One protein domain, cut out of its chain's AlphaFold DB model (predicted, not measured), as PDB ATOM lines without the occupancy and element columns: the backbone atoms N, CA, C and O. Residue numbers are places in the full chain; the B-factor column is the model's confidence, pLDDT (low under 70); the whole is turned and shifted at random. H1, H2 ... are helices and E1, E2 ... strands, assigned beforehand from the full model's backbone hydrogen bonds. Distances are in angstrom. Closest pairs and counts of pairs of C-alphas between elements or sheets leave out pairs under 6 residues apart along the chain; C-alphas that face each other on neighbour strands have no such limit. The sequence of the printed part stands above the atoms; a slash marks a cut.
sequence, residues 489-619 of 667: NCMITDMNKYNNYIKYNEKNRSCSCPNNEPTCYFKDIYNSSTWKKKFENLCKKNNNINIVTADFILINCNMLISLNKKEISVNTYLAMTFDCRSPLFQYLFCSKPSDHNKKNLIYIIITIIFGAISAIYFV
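AT A GLANCE: This is residues 489 to 619 of the 667 residues of an uncharacterized protein of Plasmodium yoelii 17X (UniProt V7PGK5). A compact head holds a small four-stranded sheet, curled like part of a barrel, and one long helix, H5, sticks out of it as an arm, with residues 595 to 619 standing free. H2 and H3 are on opposite faces of the sheet. The printed part has 131 residues, ordered E1 H1 H2 H3 E2 E3 H4 E4 H5, of mixed class; the mixed sheet runs E1, E4, E2, E3. The whole is loose, with a radius of gyration of the C-alphas of 20.2 A and spans of 71 by 31 by 27 A, the arm making the length.

HOW THE PARTS SIT: Edge strand E1, residues 489 to 494, is antiparallel to E4, residues 587 to 592, with N 491 and O 590 within hydrogen-bond range at 2.8 A. E4 is parallel to E2, residues 546 to 548, with N 548 and O 587 at 2.9 A. E2 and E3, residues 554 to 556, form an antiparallel hairpin, with N 547 and O 555 at 2.9 A. H1, residues 495 to 498, and H4, residues 565 to 577, are only just not on the sheet, each with 4 pairs of C-alphas within 10 A. H2, residues 522 to 526, is on it at a height of 6.8 A, over none of the strands. H3, residues 532 to 539, has a height of 8.7 A. H5, residues 596 to 619, is not on the sheet. Every O i to N i+4 pair is within hydrogen-bond range in H3, H4 and H5; H2 has 0 of 1, and 1 of 2 O i to N i+3 pairs, while H1 is too short for an O i to N i+4 pair.

IN THESE COORDINATES: E1 begins at C-alpha 489, (81.108, 2.897, 5.321), and spans 16.2 A; H4 spans 17.9 A. H5 spans 35.1 A, ending at C-alpha 619, (110.224, 23.353, -26.172).

THE WHOLE: The C-alphas farthest apart, of Lys 566 and Val 619, are 71.3 A apart. The printed part has no cut; the link from H1 to H2, 23 residues, is long. pLDDT is under 70 at 46 residues, among them 558 to 571 and 592 to 601.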
ATOM      1  N   ASN A 489      80.904   3.474   3.990       68.19
ATOM      2  CA  ASN A 489      81.108   2.897   5.321       68.19
ATOM      3  C   ASN A 489      80.191   3.600   6.333       68.19
ATOM      4  O   ASN A 489      80.487   4.717   6.765       68.19
ATOM      5  N   CYS A 490      79.089   2.951   6.714       79.12
ATOM      6  CA  CYS A 490      78.154   3.469   7.711       79.12
ATOM      7  C   CYS A 490      78.692   3.295   9.137       79.12
ATOM      8  O   CYS A 490      79.275   2.266   9.501       79.12
ATOM      9  N   MET A 491      78.474   4.307   9.973       82.38
ATOM     10  CA  MET A 491      78.831   4.327  11.386       82.38
ATOM     11  C   MET A 491      77.667   4.889  12.205       82.38
ATOM     12  O   MET A 491      76.935   5.765  11.755       82.38
ATOM     13  N   ILE A 492      77.514   4.397  13.432       84.38
ATOM     14  CA  ILE A 492      76.561   4.956  14.394       84.38
ATOM     15  C   ILE A 492      77.150   6.227  14.988       84.38
ATOM     16  O   ILE A 492      78.231   6.183  15.587       84.38
ATOM     17  N   THR A 493      76.421   7.328  14.895       83.56
ATOM     18  CA  THR A 493      76.794   8.628  15.446       83.56
ATOM     19  C   THR A 493      75.852   8.994  16.584       83.56
ATOM     20  O   THR A 493      74.640   8.850  16.475       83.56
ATOM     21  N   ASP A 494      76.435   9.431  17.699       83.75
ATOM     22  CA  ASP A 494      75.707   9.947  18.860       83.75
ATOM     23  C   ASP A 494      75.492  11.445  18.657       83.75
ATOM     24  O   ASP A 494      76.442  12.233  18.716       83.75
ATOM     25  N   MET A 495      74.254  11.818  18.359       75.44
ATOM     26  CA  MET A 495      73.874  13.162  17.947       75.44
ATOM     27  C   MET A 495      73.912  14.153  19.107       75.44
ATOM     28  O   MET A 495      74.217  15.319  18.876       75.44
ATOM     29  N   ASN A 496      73.760  13.705  20.360       76.88
ATOM     30  CA  ASN A 496      73.858  14.577  21.542       76.88
ATOM     31  C   ASN A 496      75.235  15.250  21.683       76.88
ATOM     32  O   ASN A 496      75.382  16.252  22.381       76.88
ATOM     33  N   LYS A 497      76.264  14.723  21.011       77.38
ATOM     34  CA  LYS A 497      77.599  15.337  20.956       77.38
ATOM     35  C   LYS A 497      77.685  16.515  19.980       77.38
ATOM     36  O   LYS A 497      78.680  17.230  19.985       77.38
ATOM     37  N   TYR A 498      76.659  16.714  19.154       72.25
ATOM     38  CA  TYR A 498      76.649  17.631  18.016       72.25
ATOM     39  C   TYR A 498      75.368  18.482  17.966       72.25
ATOM     40  O   TYR A 498      74.814  18.688  16.891       72.25
ATOM     41  N   ASN A 499      74.922  19.032  19.105       59.53
ATOM     42  CA  ASN A 499      73.661  19.789  19.251       59.53
ATOM     43  C   ASN A 499      73.408  20.896  18.200       59.53
ATOM     44  O   ASN A 499      72.255  21.221  17.925       59.53
ATOM     45  N   ASN A 500      74.456  21.461  17.589       59.47
ATOM     46  CA  ASN A 500      74.345  22.524  16.577       59.47
ATOM     47  C   ASN A 500      74.213  22.015  15.128       59.47
ATOM     48  O   ASN A 500      73.958  22.816  14.231       59.47
ATOM     49  N   TYR A 501      74.384  20.712  14.889       58.50
ATOM     50  CA  TYR A 501      74.381  20.100  13.553       58.50
ATOM     51  C   TYR A 501      73.157  19.208  13.291       58.50
ATOM     52  O   TYR A 501      73.056  18.594  12.232       58.50
ATOM     53  N   ILE A 502      72.222  19.140  14.244       64.81
ATOM     54  CA  ILE A 502      71.000  18.338  14.150       64.81
ATOM     55  C   ILE A 502      69.881  19.218  13.600       64.81
ATOM     56  O   ILE A 502      69.406  20.112  14.304       64.81
ATOM     57  N   LYS A 503      69.492  18.968  12.348       74.56
ATOM     58  CA  LYS A 503      68.281  19.518  11.728       74.56
ATOM     59  C   LYS A 503      67.698  18.531  10.731       74.56
ATOM     60  O   LYS A 503      68.442  17.794  10.070       74.56
ATOM     61  N   TYR A 504      66.385  18.543  10.587       77.31
ATOM     62  CA  TYR A 504      65.699  17.883   9.494       77.31
ATOM     63  C   TYR A 504      66.051  18.575   8.172       77.31
ATOM     64  O   TYR A 504      66.037  19.802   8.062       77.31
ATOM     65  N   ASN A 505      66.408  17.785   7.163       73.56
ATOM     66  CA  ASN A 505      66.727  18.273   5.830       73.56
ATOM     67  C   ASN A 505      65.608  17.890   4.864       73.56
ATOM     68  O   ASN A 505      65.489  16.728   4.476       73.56
ATOM     69  N   GLU A 506      64.827  18.881   4.433       67.69
ATOM     70  CA  GLU A 506      63.720  18.681   3.491       67.69
ATOM     71  C   GLU A 506      64.181  18.103   2.147       67.69
ATOM     72  O   GLU A 506      63.496  17.253   1.579       67.69
ATOM     73  N   LYS A 507      65.373  18.487   1.667       68.25
ATOM     74  CA  LYS A 507      65.921  18.016   0.385       68.25
ATOM     75  C   LYS A 507      66.202  16.513   0.396       68.25
ATOM     76  O   LYS A 507      65.994  15.842  -0.609       68.25
ATOM     77  N   ASN A 508      66.660  15.995   1.532       64.06
ATOM     78  CA  ASN A 508      67.019  14.587   1.695       64.06
ATOM     79  C   ASN A 508      65.964  13.799   2.487       64.06
ATOM     80  O   ASN A 508      66.225  12.649   2.835       64.06
ATOM     81  N   ARG A 509      64.829  14.433   2.828       73.06
ATOM     82  CA  ARG A 509      63.742  13.905   3.672       73.06
ATOM     83  C   ARG A 509      64.238  13.101   4.885       73.06
ATOM     84  O   ARG A 509      63.690  12.054   5.201       73.06
ATOM     85  N   SER A 510      65.305  13.559   5.541       81.56
ATOM     86  CA  SER A 510      65.978  12.826   6.626       81.56
ATOM     87  C   SER A 510      66.647  13.768   7.630       81.56
ATOM     88  O   SER A 510      66.842  14.956   7.365       81.56
ATOM     89  N   CYS A 511      66.993  13.245   8.808       79.50
ATOM     90  CA  CYS A 511      67.771  13.975   9.810       79.50
ATOM     91  C   CYS A 511      69.226  14.131   9.369       79.50
ATOM     92  O   CYS A 511      69.856  13.143   9.015       79.50
ATOM     93  N   SER A 512      69.780  15.341   9.429       82.19
ATOM     94  CA  SER A 512      71.149  15.610   8.973       82.19
ATOM     95  C   SER A 512      72.204  15.019   9.906       82.19
ATOM     96  O   SER A 512      72.103  15.135  11.128       82.19
ATOM     97  N   CYS A 513      73.254  14.444   9.320       80.62
ATOM     98  CA  CYS A 513      74.458  14.044  10.042       80.62
ATOM     99  C   CYS A 513      75.387  15.245  10.286       80.62
ATOM    100  O   CYS A 513      75.360  16.222   9.528       80.62
ATOM    101  N   PRO A 514      76.237  15.192  11.329       74.50
ATOM    102  CA  PRO A 514      77.205  16.250  11.588       74.50
ATOM    103  C   PRO A 514      78.163  16.447  10.406       74.50
ATOM    104  O   PRO A 514      78.431  15.522   9.646       74.50
ATOM    105  N   ASN A 515      78.685  17.668  10.255       68.94
ATOM    106  CA  ASN A 515      79.617  18.048   9.182       68.94
ATOM    107  C   ASN A 515      79.090  17.851   7.744       68.94
ATOM    108  O   ASN A 515      79.891  17.731   6.819       68.94
ATOM    109  N   ASN A 516      77.766  17.844   7.541       65.81
ATOM    110  CA  ASN A 516      77.118  17.563   6.252       65.81
ATOM    111  C   ASN A 516      77.491  16.191   5.660       65.81
ATOM    112  O   ASN A 516      77.479  16.015   4.441       65.81
ATOM    113  N   GLU A 517      77.820  15.215   6.510       73.75
ATOM    114  CA  GLU A 517      78.008  13.838   6.059       73.75
ATOM    115  C   GLU A 517      76.691  13.266   5.493       73.75
ATOM    116  O   GLU A 517      75.603  13.615   5.968       73.75
ATOM    117  N   PRO A 518      76.747  12.381   4.478       74.38
ATOM    118  CA  PRO A 518      75.552  11.714   3.986       74.38
ATOM    119  C   PRO A 518      74.979  10.783   5.055       74.38
ATOM    120  O   PRO A 518      75.713  10.048   5.724       74.38
ATOM    121  N   THR A 519      73.657  10.776   5.176       78.75
ATOM    122  CA  THR A 519      72.917   9.846   6.029       78.75
ATOM    123  C   THR A 519      72.855   8.474   5.365       78.75
ATOM    124  O   THR A 519      72.742   8.366   4.144       78.75
ATOM    125  N   CYS A 520      72.958   7.410   6.160       80.69
ATOM    126  CA  CYS A 520      72.862   6.049   5.642       80.69
ATOM    127  C   CYS A 520      71.407   5.581   5.613       80.69
ATOM    128  O   CYS A 520      70.711   5.590   6.635       80.69
ATOM    129  N   TYR A 521      70.972   5.115   4.446       78.69
ATOM    130  CA  TYR A 521      69.681   4.461   4.269       78.69
ATOM    131  C   TYR A 521      69.743   3.024   4.782       78.69
ATOM    132  O   TYR A 521      70.826   2.447   4.928       78.69
ATOM    133  N   PHE A 522      68.586   2.400   5.010       73.81
ATOM    134  CA  PHE A 522      68.552   1.015   5.501       73.81
ATOM    135  C   PHE A 522      69.305   0.043   4.574       73.81
ATOM    136  O   PHE A 522      70.050  -0.821   5.035       73.81
ATOM    137  N   LYS A 523      69.211   0.262   3.256       69.12
ATOM    138  CA  LYS A 523      69.970  -0.487   2.236       69.12
ATOM    139  C   LYS A 523      71.497  -0.387   2.380       69.12
ATOM    140  O   LYS A 523      72.199  -1.319   2.000       69.12
ATOM    141  N   ASP A 524      72.015   0.721   2.901       69.56
ATOM    142  CA  ASP A 524      73.459   0.986   2.960       69.56
ATOM    143  C   ASP A 524      74.082   0.329   4.205       69.56
ATOM    144  O   ASP A 524      75.230  -0.112   4.195       69.56
ATOM    145  N   ILE A 525      73.283   0.184   5.263       70.06
ATOM    146  CA  ILE A 525      73.649  -0.488   6.516       70.06
ATOM    147  C   ILE A 525      73.851  -1.993   6.299       70.06
ATOM    148  O   ILE A 525      74.738  -2.580   6.920       70.06
ATOM    149  N   TYR A 526      73.077  -2.603   5.393       61.66
ATOM    150  CA  TYR A 526      73.185  -4.024   5.046       61.66
ATOM    151  C   TYR A 526      74.573  -4.392   4.497       61.66
ATOM    152  O   TYR A 526      75.174  -5.375   4.921       61.66
ATOM    153  N   ASN A 527      75.118  -3.554   3.614       57.44
ATOM    154  CA  ASN A 527      76.404  -3.799   2.956       57.44
ATOM    155  C   ASN A 527      77.619  -3.413   3.819       57.44
ATOM    156  O   ASN A 527      78.761  -3.583   3.395       57.44
ATOM    157  N   SER A 528      77.395  -2.873   5.021       65.38
ATOM    158  CA  SER A 528      78.441  -2.340   5.889       65.38
ATOM    159  C   SER A 528      78.604  -3.186   7.156       65.38
ATOM    160  O   SER A 528      77.652  -3.438   7.890       65.38
ATOM    161  N   SER A 529      79.837  -3.597   7.462       64.44
ATOM    162  CA  SER A 529      80.175  -4.317   8.702       64.44
ATOM    163  C   SER A 529      80.687  -3.399   9.820       64.44
ATOM    164  O   SER A 529      80.751  -3.800  10.983       64.44
ATOM    165  N   THR A 530      81.025  -2.146   9.501       68.00
ATOM    166  CA  THR A 530      81.776  -1.241  10.386       68.00
ATOM    167  C   THR A 530      80.987  -0.765  11.601       68.00
ATOM    168  O   THR A 530      81.568  -0.461  12.645       68.00
ATOM    169  N   TRP A 531      79.662  -0.706  11.500       76.94
ATOM    170  CA  TRP A 531      78.803  -0.204  12.567       76.94
ATOM    171  C   TRP A 531      78.457  -1.268  13.624       76.94
ATOM    172  O   TRP A 531      78.220  -0.904  14.778       76.94
ATOM    173  N   LYS A 532      78.493  -2.566  13.273       74.31
ATOM    174  CA  LYS A 532      78.015  -3.682  14.117       74.31
ATOM    175  C   LYS A 532      78.712  -3.739  15.481       74.31
ATOM    176  O   LYS A 532      78.066  -3.733  16.523       74.31
ATOM    177  N   LYS A 533      80.045  -3.647  15.496       73.56
ATOM    178  CA  LYS A 533      80.837  -3.652  16.741       73.56
ATOM    179  C   LYS A 533      80.511  -2.465  17.657       73.56
ATOM    180  O   LYS A 533      80.562  -2.577  18.880       73.56
ATOM    181  N   LYS A 534      80.189  -1.300  17.081       76.25
ATOM    182  CA  LYS A 534      79.796  -0.108  17.850       76.25
ATOM    183  C   LYS A 534      78.368  -0.239  18.383       76.25
ATOM    184  O   LYS A 534      78.131   0.179  19.510       76.25
ATOM    185  N   PHE A 535      77.472  -0.851  17.612       80.69
ATOM    186  CA  PHE A 535      76.102  -1.168  18.016       80.69
ATOM    187  C   PHE A 535      76.075  -2.060  19.255       80.69
ATOM    188  O   PHE A 535      75.516  -1.678  20.277       80.69
ATOM    189  N   GLU A 536      76.776  -3.195  19.210       75.06
ATOM    190  CA  GLU A 536      76.852  -4.133  20.334       75.06
ATOM    191  C   GLU A 536      77.418  -3.476  21.594       75.06
ATOM    192  O   GLU A 536      76.908  -3.675  22.695       75.06
ATOM    193  N   ASN A 537      78.454  -2.646  21.446       78.50
ATOM    194  CA  ASN A 537      79.033  -1.914  22.569       78.50
ATOM    195  C   ASN A 537      78.077  -0.873  23.166       78.50
ATOM    196  O   ASN A 537      78.162  -0.597  24.363       78.50
ATOM    197  N   LEU A 538      77.203  -0.271  22.356       80.12
ATOM    198  CA  LEU A 538      76.175   0.655  22.830       80.12
ATOM    199  C   LEU A 538      75.064  -0.108  23.552       80.12
ATOM    200  O   LEU A 538      74.725   0.246  24.678       80.12
ATOM    201  N   CYS A 539      74.592  -1.205  22.970       78.31
ATOM    202  CA  CYS A 539      73.543  -2.027  23.559       78.31
ATOM    203  C   CYS A 539      73.963  -2.703  24.864       78.31
ATOM    204  O   CYS A 539      73.171  -2.755  25.794       78.31
ATOM    205  N   LYS A 540      75.233  -3.107  25.005       77.31
ATOM    206  CA  LYS A 540      75.780  -3.583  26.289       77.31
ATOM    207  C   LYS A 540      75.795  -2.511  27.384       77.31
ATOM    208  O   LYS A 540      75.834  -2.855  28.561       77.31
ATOM    209  N   LYS A 541      75.823  -1.224  27.020       78.00
ATOM    210  CA  LYS A 541      75.818  -0.103  27.978       78.00
ATOM    211  C   LYS A 541      74.407   0.345  28.344       78.00
ATOM    212  O   LYS A 541      74.204   0.796  29.466       78.00
ATOM    213  N   ASN A 542      73.458   0.259  27.416       74.56
ATOM    214  CA  ASN A 542      72.056   0.585  27.651       74.56
ATOM    215  C   ASN A 542      71.162  -0.228  26.699       74.56
ATOM    216  O   ASN A 542      71.210  -0.041  25.483       74.56
ATOM    217  N   ASN A 543      70.314  -1.084  27.273       71.81
ATOM    218  CA  ASN A 543      69.440  -1.993  26.529       71.81
ATOM    219  C   ASN A 543      68.271  -1.284  25.817       71.81
ATOM    220  O   ASN A 543      67.619  -1.895  24.978       71.81
ATOM    221  N   ASN A 544      68.005  -0.008  26.115       70.56
ATOM    222  CA  ASN A 544      66.876   0.744  25.553       70.56
ATOM    223  C   ASN A 544      67.297   1.727  24.446       70.56
ATOM    224  O   ASN A 544      66.593   2.700  24.177       70.56
ATOM    225  N   ILE A 545      68.463   1.520  23.826       77.38
ATOM    226  CA  ILE A 545      68.917   2.372  22.726       77.38
ATOM    227  C   ILE A 545      68.165   2.012  21.442       77.38
ATOM    228  O   ILE A 545      68.142   0.855  21.021       77.38
ATOM    229  N   ASN A 546      67.620   3.045  20.799       77.19
ATOM    230  CA  ASN A 546      67.100   2.992  19.441       77.19
ATOM    231  C   ASN A 546      68.036   3.763  18.513       77.19
ATOM    232  O   ASN A 546      68.468   4.869  18.841       77.19
ATOM    233  N   ILE A 547      68.339   3.176  17.359       83.56
ATOM    234  CA  ILE A 547      69.174   3.795  16.332       83.56
ATOM    235  C   ILE A 547      68.357   3.945  15.058       83.56
ATOM    236  O   ILE A 547      67.721   2.991  14.611       83.56
ATOM    237  N   VAL A 548      68.373   5.148  14.492       83.56
ATOM    238  CA  VAL A 548      67.519   5.540  13.370       83.56
ATOM    239  C   VAL A 548      68.327   5.627  12.072       83.56
ATOM    240  O   VAL A 548      69.438   6.163  12.038       83.56
ATOM    241  N   THR A 549      67.768   5.086  10.989       84.44
ATOM    242  CA  THR A 549      68.300   5.224   9.622       84.44
ATOM    243  C   THR A 549      67.735   6.466   8.923       84.44
ATOM    244  O   THR A 549      66.789   7.084   9.412       84.44
ATOM    245  N   ALA A 550      68.263   6.823   7.746       80.69
ATOM    246  CA  ALA A 550      67.709   7.918   6.940       80.69
ATOM    247  C   ALA A 550      66.219   7.720   6.579       80.69
ATOM    248  O   ALA A 550      65.495   8.700   6.452       80.69
ATOM    249  N   ASP A 551      65.763   6.466   6.481       76.12
ATOM    250  CA  ASP A 551      64.378   6.074   6.173       76.12
ATOM    251  C   ASP A 551      63.457   6.043   7.411       76.12
ATOM    252  O   ASP A 551      62.361   5.489   7.357       76.12
ATOM    253  N   PHE A 552      63.904   6.571   8.556       75.75
ATOM    254  CA  PHE A 552      63.181   6.537   9.840       75.75
ATOM    255  C   PHE A 552      62.858   5.133  10.370       75.75
ATOM    256  O   PHE A 552      61.979   4.959  11.221       75.75
ATOM    257  N   ILE A 553      63.613   4.138   9.901       78.38
ATOM    258  CA  ILE A 553      63.566   2.766  10.397       78.38
ATOM    259  C   ILE A 553      64.350   2.711  11.707       78.38
ATOM    260  O   ILE A 553      65.500   3.154  11.777       78.38
ATOM    261  N   LEU A 554      63.708   2.173  12.743       76.62
ATOM    262  CA  LEU A 554      64.293   2.002  14.070       76.62
ATOM    263  C   LEU A 554      64.913   0.614  14.189       76.62
ATOM    264  O   LEU A 554      64.259  -0.384  13.890       76.62
ATOM    265  N   ILE A 555      66.143   0.571  14.692       77.44
ATOM    266  CA  ILE A 555      66.825  -0.652  15.110       77.44
ATOM    267  C   ILE A 555      67.077  -0.538  16.612       77.44
ATOM    268  O   ILE A 555      67.803   0.360  17.051       77.44
ATOM    269  N   ASN A 556      66.463  -1.418  17.400       77.12
ATOM    270  CA  ASN A 556      66.652  -1.451  18.850       77.12
ATOM    271  C   ASN A 556      67.685  -2.504  19.274       77.12
ATOM    272  O   ASN A 556      68.079  -3.371  18.495       77.12
ATOM    273  N   CYS A 557      68.104  -2.463  20.538       71.06
ATOM    274  CA  CYS A 557      69.079  -3.413  21.080       71.06
ATOM    275  C   CYS A 557      68.593  -4.862  21.206       71.06
ATOM    276  O   CYS A 557      69.423  -5.760  21.334       71.06
ATOM    277  N   ASN A 558      67.281  -5.095  21.108       64.31
ATOM    278  CA  ASN A 558      66.698  -6.431  20.966       64.31
ATOM    279  C   ASN A 558      66.670  -6.895  19.499       64.31
ATOM    280  O   ASN A 558      66.041  -7.903  19.191       64.31
ATOM    281  N   MET A 559      67.339  -6.163  18.601       58.62
ATOM    282  CA  MET A 559      67.434  -6.435  17.168       58.62
ATOM    283  C   MET A 559      66.082  -6.441  16.440       58.62
ATOM    284  O   MET A 559      65.981  -6.980  15.345       58.62
ATOM    285  N   LEU A 560      65.047  -5.823  17.018       59.38
ATOM    286  CA  LEU A 560      63.760  -5.639  16.355       59.38
ATOM    287  C   LEU A 560      63.855  -4.439  15.415       59.38
ATOM    288  O   LEU A 560      64.184  -3.327  15.846       59.38
ATOM    289  N   ILE A 561      63.534  -4.672  14.144       66.00
ATOM    290  CA  ILE A 561      63.488  -3.632  13.124       66.00
ATOM    291  C   ILE A 561      62.036  -3.203  12.936       66.00
ATOM    292  O   ILE A 561      61.181  -3.979  12.499       66.00
ATOM    293  N   SER A 562      61.740  -1.941  13.243       60.66
ATOM    294  CA  SER A 562      60.419  -1.391  12.938       60.66
ATOM    295  C   SER A 562      60.347  -0.967  11.473       60.66
ATOM    296  O   SER A 562      60.885   0.066  11.074       60.66
ATOM    297  N   LEU A 563      59.660  -1.782  10.673       57.91
ATOM    298  CA  LEU A 563      59.351  -1.514   9.262       57.91
ATOM    299  C   LEU A 563      57.867  -1.170   9.044       57.91
ATOM    300  O   LEU A 563      57.372  -1.171   7.917       57.91
ATOM    301  N   ASN A 564      57.122  -0.913  10.122       62.44
ATOM    302  CA  ASN A 564      55.700  -0.602  10.052       62.44
ATOM    303  C   ASN A 564      55.494   0.813   9.486       62.44
ATOM    304  O   ASN A 564      55.940   1.792  10.079       62.44
ATOM    305  N   LYS A 565      54.750   0.947   8.379       59.53
ATOM    306  CA  LYS A 565      54.443   2.246   7.743       59.53
ATOM    307  C   LYS A 565      53.834   3.265   8.710       59.53
ATOM    308  O   LYS A 565      54.116   4.457   8.599       59.53
ATOM    309  N   LYS A 566      53.001   2.815   9.657       54.16
ATOM    310  CA  LYS A 566      52.410   3.698  10.677       54.16
ATOM    311  C   LYS A 566      53.474   4.247  11.629       54.16
ATOM    312  O   LYS A 566      53.420   5.411  11.987       54.16
ATOM    313  N   GLU A 567      54.467   3.443  11.987       62.12
ATOM    314  CA  GLU A 567      55.569   3.880  12.849       62.12
ATOM    315  C   GLU A 567      56.568   4.751  12.091       62.12
ATOM    316  O   GLU A 567      56.968   5.786  12.607       62.12
ATOM    317  N   ILE A 568      56.893   4.409  10.838       66.25
ATOM    318  CA  ILE A 568      57.745   5.236   9.971       66.25
ATOM    319  C   ILE A 568      57.116   6.619   9.774       66.25
ATOM    320  O   ILE A 568      57.781   7.620   9.999       66.25
ATOM    321  N   SER A 569      55.823   6.697   9.441       54.34
ATOM    322  CA  SER A 569      55.122   7.982   9.270       54.34
ATOM    323  C   SER A 569      55.032   8.796  10.563       54.34
ATOM    324  O   SER A 569      55.238  10.010  10.526       54.34
ATOM    325  N   VAL A 570      54.804   8.152  11.714       60.78
ATOM    326  CA  VAL A 570      54.868   8.814  13.027       60.78
ATOM    327  C   VAL A 570      56.283   9.327  13.312       60.78
ATOM    328  O   VAL A 570      56.440  10.472  13.727       60.78
ATOM    329  N   ASN A 571      57.323   8.541  13.033       66.69
ATOM    330  CA  ASN A 571      58.714   8.951  13.214       66.69
ATOM    331  C   ASN A 571      59.093  10.105  12.279       66.69
ATOM    332  O   ASN A 571      59.729  11.054  12.723       66.69
ATOM    333  N   THR A 572      58.671  10.076  11.015       70.69
ATOM    334  CA  THR A 572      58.858  11.188  10.075       70.69
ATOM    335  C   THR A 572      58.149  12.448  10.572       70.69
ATOM    336  O   THR A 572      58.756  13.516  10.603       70.69
ATOM    337  N   TYR A 573      56.905  12.332  11.043       62.06
ATOM    338  CA  TYR A 573      56.172  13.452  11.634       62.06
ATOM    339  C   TYR A 573      56.896  14.028  12.860       62.06
ATOM    340  O   TYR A 573      57.036  15.246  12.978       62.06
ATOM    341  N   LEU A 574      57.425  13.176  13.742       65.25
ATOM    342  CA  LEU A 574      58.226  13.598  14.895       65.25
ATOM    343  C   LEU A 574      59.552  14.248  14.472       65.25
ATOM    344  O   LEU A 574      59.964  15.231  15.083       65.25
ATOM    345  N   ALA A 575      60.211  13.737  13.431       73.94
ATOM    346  CA  ALA A 575      61.445  14.304  12.891       73.94
ATOM    347  C   ALA A 575      61.220  15.714  12.336       73.94
ATOM    348  O   ALA A 575      62.001  16.613  12.638       73.94
ATOM    349  N   MET A 576      60.134  15.910  11.583       68.25
ATOM    350  CA  MET A 576      59.743  17.205  11.022       68.25
ATOM    351  C   MET A 576      59.309  18.189  12.113       68.25
ATOM    352  O   MET A 576      59.754  19.330  12.131       68.25
ATOM    353  N   THR A 577      58.467  17.740  13.047       65.31
ATOM    354  CA  THR A 577      57.889  18.600  14.093       65.31
ATOM    355  C   THR A 577      58.937  19.047  15.111       65.31
ATOM    356  O   THR A 577      58.911  20.186  15.569       65.31
ATOM    357  N   PHE A 578      59.873  18.160  15.463       70.25
ATOM    358  CA  PHE A 578      60.890  18.417  16.485       70.25
ATOM    359  C   PHE A 578      62.297  18.626  15.913       70.25
ATOM    360  O   PHE A 578      63.267  18.571  16.669       70.25
ATOM    361  N   ASP A 579      62.426  18.852  14.603       71.44
ATOM    362  CA  ASP A 579      63.697  19.112  13.909       71.44
ATOM    363  C   ASP A 579      64.794  18.078  14.252       71.44
ATOM    364  O   ASP A 579      65.957  18.405  14.492       71.44
ATOM    365  N   CYS A 580      64.396  16.806  14.360       74.19
ATOM    366  CA  CYS A 580      65.242  15.684  14.775       74.19
ATOM    367  C   CYS A 580      65.888  15.797  16.175       74.19
ATOM    368  O   CYS A 580      66.843  15.084  16.468       74.19
ATOM    369  N   ARG A 581      65.366  16.644  17.073       72.31
ATOM    370  CA  ARG A 581      65.886  16.829  18.447       72.31
ATOM    371  C   ARG A 581      65.251  15.920  19.497       72.31
ATOM    372  O   ARG A 581      65.612  15.979  20.669       72.31
ATOM    373  N   SER A 582      64.281  15.102  19.096       74.12
ATOM    374  CA  SER A 582      63.671  14.107  19.979       74.12
ATOM    375  C   SER A 582      64.713  13.067  20.428       74.12
ATOM    376  O   SER A 582      65.564  12.689  19.619       74.12
ATOM    377  N   PRO A 583      64.624  12.529  21.663       70.00
ATOM    378  CA  PRO A 583      65.488  11.438  22.131       70.00
ATOM    379  C   PRO A 583      65.437  10.193  21.231       70.00
ATOM    380  O   PRO A 583      66.375   9.399  21.226       70.00
ATOM    381  N   LEU A 584      64.385  10.048  20.418       74.25
ATOM    382  CA  LEU A 584      64.282   9.007  19.396       74.25
ATOM    383  C   LEU A 584      65.396   9.087  18.334       74.25
ATOM    384  O   LEU A 584      65.821   8.055  17.829       74.25
ATOM    385  N   PHE A 585      65.904  10.284  18.024       77.25
ATOM    386  CA  PHE A 585      66.953  10.517  17.018       77.25
ATOM    387  C   PHE A 585      68.345  10.694  17.632       77.25
ATOM    388  O   PHE A 585      69.264  11.168  16.964       77.25
ATOM    389  N   GLN A 586      68.521  10.322  18.904       80.38
ATOM    390  CA  GLN A 586      69.805  10.454  19.589       80.38
ATOM    391  C   GLN A 586      70.930   9.709  18.856       80.38
ATOM    392  O   GLN A 586      72.060  10.191  18.825       80.38
ATOM    393  N   TYR A 587      70.642   8.549  18.266       85.19
ATOM    394  CA  TYR A 587      71.620   7.774  17.511       85.19
ATOM    395  C   TYR A 587      71.186   7.648  16.051       85.19
ATOM    396  O   TYR A 587      70.116   7.110  15.763       85.19
ATOM    397  N   LEU A 588      72.036   8.112  15.134       85.94
ATOM    398  CA  LEU A 588      71.800   8.073  13.689       85.94
ATOM    399  C   LEU A 588      72.897   7.294  12.964       85.94
ATOM    400  O   LEU A 588      74.054   7.283  13.391       85.94
ATOM    401  N   PHE A 589      72.547   6.672  11.839       86.88
ATOM    402  CA  PHE A 589      73.532   6.100  10.923       86.88
ATOM    403  C   PHE A 589      74.034   7.146   9.922       86.88
ATOM    404  O   PHE A 589      73.289   7.619   9.063       86.88
ATOM    405  N   CYS A 590      75.326   7.456  10.002       83.88
ATOM    406  CA  CYS A 590      76.013   8.415   9.138       83.88
ATOM    407  C   CYS A 590      77.119   7.721   8.343       83.88
ATOM    408  O   CYS A 590      77.766   6.797   8.843       83.88
ATOM    409  N   SER A 591      77.339   8.148   7.103       80.00
ATOM    410  CA  SER A 591      78.423   7.625   6.271       80.00
ATOM    411  C   SER A 591      79.718   8.395   6.511       80.00
ATOM    412  O   SER A 591      79.732   9.621   6.573       80.00
ATOM    413  N   LYS A 592      80.830   7.668   6.621       67.81
ATOM    414  CA  LYS A 592      82.156   8.281   6.704       67.81
ATOM    415  C   LYS A 592      82.636   8.640   5.290       67.81
ATOM    416  O   LYS A 592      82.579   7.763   4.421       67.81
ATOM    417  N   PRO A 593      83.160   9.854   5.036       55.84
ATOM    418  CA  PRO A 593      83.727  10.183   3.731       55.84
ATOM    419  C   PRO A 593      84.867   9.213   3.400       55.84
ATOM    420  O   PRO A 593      85.750   8.963   4.227       55.84
ATOM    421  N   SER A 594      84.833   8.635   2.198       50.75
ATOM    422  CA  SER A 594      85.897   7.751   1.728       50.75
ATOM    423  C   SER A 594      87.185   8.563   1.516       50.75
ATOM    424  O   SER A 594      87.169   9.664   0.964       50.75
ATOM    425  N   ASP A 595      88.340   8.018   1.915       50.78
ATOM    426  CA  ASP A 595      89.668   8.635   1.714       50.78
ATOM    427  C   ASP A 595      90.056   8.807   0.221       50.78
ATOM    428  O   ASP A 595      91.167   9.237  -0.109       50.78
ATOM    429  N   HIS A 596      89.155   8.480  -0.713       45.06
ATOM    430  CA  HIS A 596      89.391   8.504  -2.155       45.06
ATOM    431  C   HIS A 596      89.652   9.915  -2.697       45.06
ATOM    432  O   HIS A 596      90.487  10.083  -3.591       45.06
ATOM    433  N   ASN A 597      89.036  10.943  -2.102       49.12
ATOM    434  CA  ASN A 597      89.244  12.334  -2.513       49.12
ATOM    435  C   ASN A 597      90.690  12.808  -2.294       49.12
ATOM    436  O   ASN A 597      91.205  13.574  -3.106       49.12
ATOM    437  N   LYS A 598      91.402  12.297  -1.277       51.78
ATOM    438  CA  LYS A 598      92.834  12.602  -1.091       51.78
ATOM    439  C   LYS A 598      93.712  11.937  -2.152       51.78
ATOM    440  O   LYS A 598      94.661  12.557  -2.623       51.78
ATOM    441  N   LYS A 599      93.397  10.701  -2.557       53.53
ATOM    442  CA  LYS A 599      94.172   9.973  -3.577       53.53
ATOM    443  C   LYS A 599      94.001  10.583  -4.971       53.53
ATOM    444  O   LYS A 599      94.995  10.767  -5.665       53.53
ATOM    445  N   ASN A 600      92.782  10.972  -5.352       56.75
ATOM    446  CA  ASN A 600      92.526  11.597  -6.656       56.75
ATOM    447  C   ASN A 600      93.213  12.965  -6.801       56.75
ATOM    448  O   ASN A 600      93.740  13.273  -7.866       56.75
ATOM    449  N   LEU A 601      93.287  13.752  -5.725       64.38
ATOM    450  CA  LEU A 601      93.972  15.050  -5.733       64.38
ATOM    451  C   LEU A 601      95.491  14.887  -5.937       64.38
ATOM    452  O   LEU A 601      96.094  15.616  -6.721       64.38
ATOM    453  N   ILE A 602      96.093  13.866  -5.317       70.75
ATOM    454  CA  ILE A 602      97.507  13.514  -5.527       70.75
ATOM    455  C   ILE A 602      97.756  13.089  -6.982       70.75
ATOM    456  O   ILE A 602      98.720  13.553  -7.590       70.75
ATOM    457  N   TYR A 603      96.877  12.269  -7.568       67.88
ATOM    458  CA  TYR A 603      96.998  11.870  -8.975       67.88
ATOM    459  C   TYR A 603      96.930  13.065  -9.928       67.88
ATOM    460  O   TYR A 603      97.772  13.157 -10.819       67.88
ATOM    461  N   ILE A 604      96.000  14.002  -9.705       75.06
ATOM    462  CA  ILE A 604      95.862  15.219 -10.521       75.06
ATOM    463  C   ILE A 604      97.147  16.056 -10.470       75.06
ATOM    464  O   ILE A 604      97.673  16.434 -11.522       75.06
ATOM    465  N   ILE A 605      97.698  16.290  -9.272       80.88
ATOM    466  CA  ILE A 605      98.951  17.041  -9.093       80.88
ATOM    467  C   ILE A 605     100.105  16.355  -9.837       80.88
ATOM    468  O   ILE A 605     100.850  17.016 -10.561       80.88
ATOM    469  N   ILE A 606     100.222  15.028  -9.725       82.56
ATOM    470  CA  ILE A 606     101.266  14.256 -10.409       82.56
ATOM    471  C   ILE A 606     101.132  14.376 -11.936       82.56
ATOM    472  O   ILE A 606     102.129  14.625 -12.615       82.56
ATOM    473  N   THR A 607      99.922  14.274 -12.496       83.75
ATOM    474  CA  THR A 607      99.709  14.445 -13.945       83.75
ATOM    475  C   THR A 607     100.044  15.849 -14.446       83.75
ATOM    476  O   THR A 607     100.607  15.974 -15.533       83.75
ATOM    477  N   ILE A 608      99.766  16.898 -13.664       84.50
ATOM    478  CA  ILE A 608     100.123  18.280 -14.027       84.50
ATOM    479  C   ILE A 608     101.648  18.444 -14.070       84.50
ATOM    480  O   ILE A 608     102.177  19.026 -15.017       84.50
ATOM    481  N   ILE A 609     102.362  17.877 -13.092       90.31
ATOM    482  CA  ILE A 609     103.830  17.919 -13.042       90.31
ATOM    483  C   ILE A 609     104.436  17.198 -14.255       90.31
ATOM    484  O   ILE A 609     105.286  17.764 -14.940       90.31
ATOM    485  N   PHE A 610     103.972  15.986 -14.577       86.19
ATOM    486  CA  PHE A 610     104.459  15.261 -15.757       86.19
ATOM    487  C   PHE A 610     104.126  15.978 -17.073       86.19
ATOM    488  O   PHE A 610     104.962  16.005 -17.978       86.19
ATOM    489  N   GLY A 611     102.950  16.606 -17.170       87.69
ATOM    490  CA  GLY A 611     102.570  17.423 -18.323       87.69
ATOM    491  C   GLY A 611     103.503  18.619 -18.529       87.69
ATOM    492  O   GLY A 611     103.976  18.845 -19.643       87.69
ATOM    493  N   ALA A 612     103.844  19.336 -17.454       87.19
ATOM    494  CA  ALA A 612     104.778  20.461 -17.505       87.19
ATOM    495  C   ALA A 612     106.192  20.025 -17.924       87.19
ATOM    496  O   ALA A 612     106.808  20.666 -18.776       87.19
ATOM    497  N   ILE A 613     106.687  18.901 -17.395       87.62
ATOM    498  CA  ILE A 613     107.996  18.342 -17.776       87.62
ATOM    499  C   ILE A 613     108.014  17.975 -19.267       87.62
ATOM    500  O   ILE A 613     108.970  18.301 -19.972       87.62
ATOM    501  N   SER A 614     106.946  17.347 -19.771       84.62
ATOM    502  CA  SER A 614     106.834  16.992 -21.189       84.62
ATOM    503  C   SER A 614     106.790  18.229 -22.091       84.62
ATOM    504  O   SER A 614     107.407  18.228 -23.155       84.62
ATOM    505  N   ALA A 615     106.100  19.295 -21.672       84.62
ATOM    506  CA  ALA A 615     106.037  20.548 -22.423       84.62
ATOM    507  C   ALA A 615     107.407  21.242 -22.490       84.62
ATOM    508  O   ALA A 615     107.837  21.648 -23.568       84.62
ATOM    509  N   ILE A 616     108.132  21.309 -21.366       86.06
ATOM    510  CA  ILE A 616     109.491  21.870 -21.313       86.06
ATOM    511  C   ILE A 616     110.441  21.069 -22.213       86.06
ATOM    512  O   ILE A 616     111.235  21.652 -22.949       86.06
ATOM    513  N   TYR A 617     110.331  19.739 -22.209       85.50
ATOM    514  CA  TYR A 617     111.132  18.880 -23.081       85.50
ATOM    515  C   TYR A 617     110.841  19.125 -24.569       85.50
ATOM    516  O   TYR A 617     111.763  19.170 -25.384       85.50
ATOM    517  N   PHE A 618     109.574  19.342 -24.927       82.81
ATOM    518  CA  PHE A 618     109.177  19.646 -26.301       82.81
ATOM    519  C   PHE A 618     109.705  21.011 -26.763       82.81
ATOM    520  O   PHE A 618     110.260  21.122 -27.855       82.81
ATOM    521  N   VAL A 619     109.626  22.034 -25.906       81.31
ATOM    522  CA  VAL A 619     110.224  23.353 -26.172       81.31
ATOM    523  C   VAL A 619     111.740  23.239 -26.326       81.31
ATOM    524  O   VAL A 619     112.303  23.814 -27.253       81.31
TER     525      VAL A 619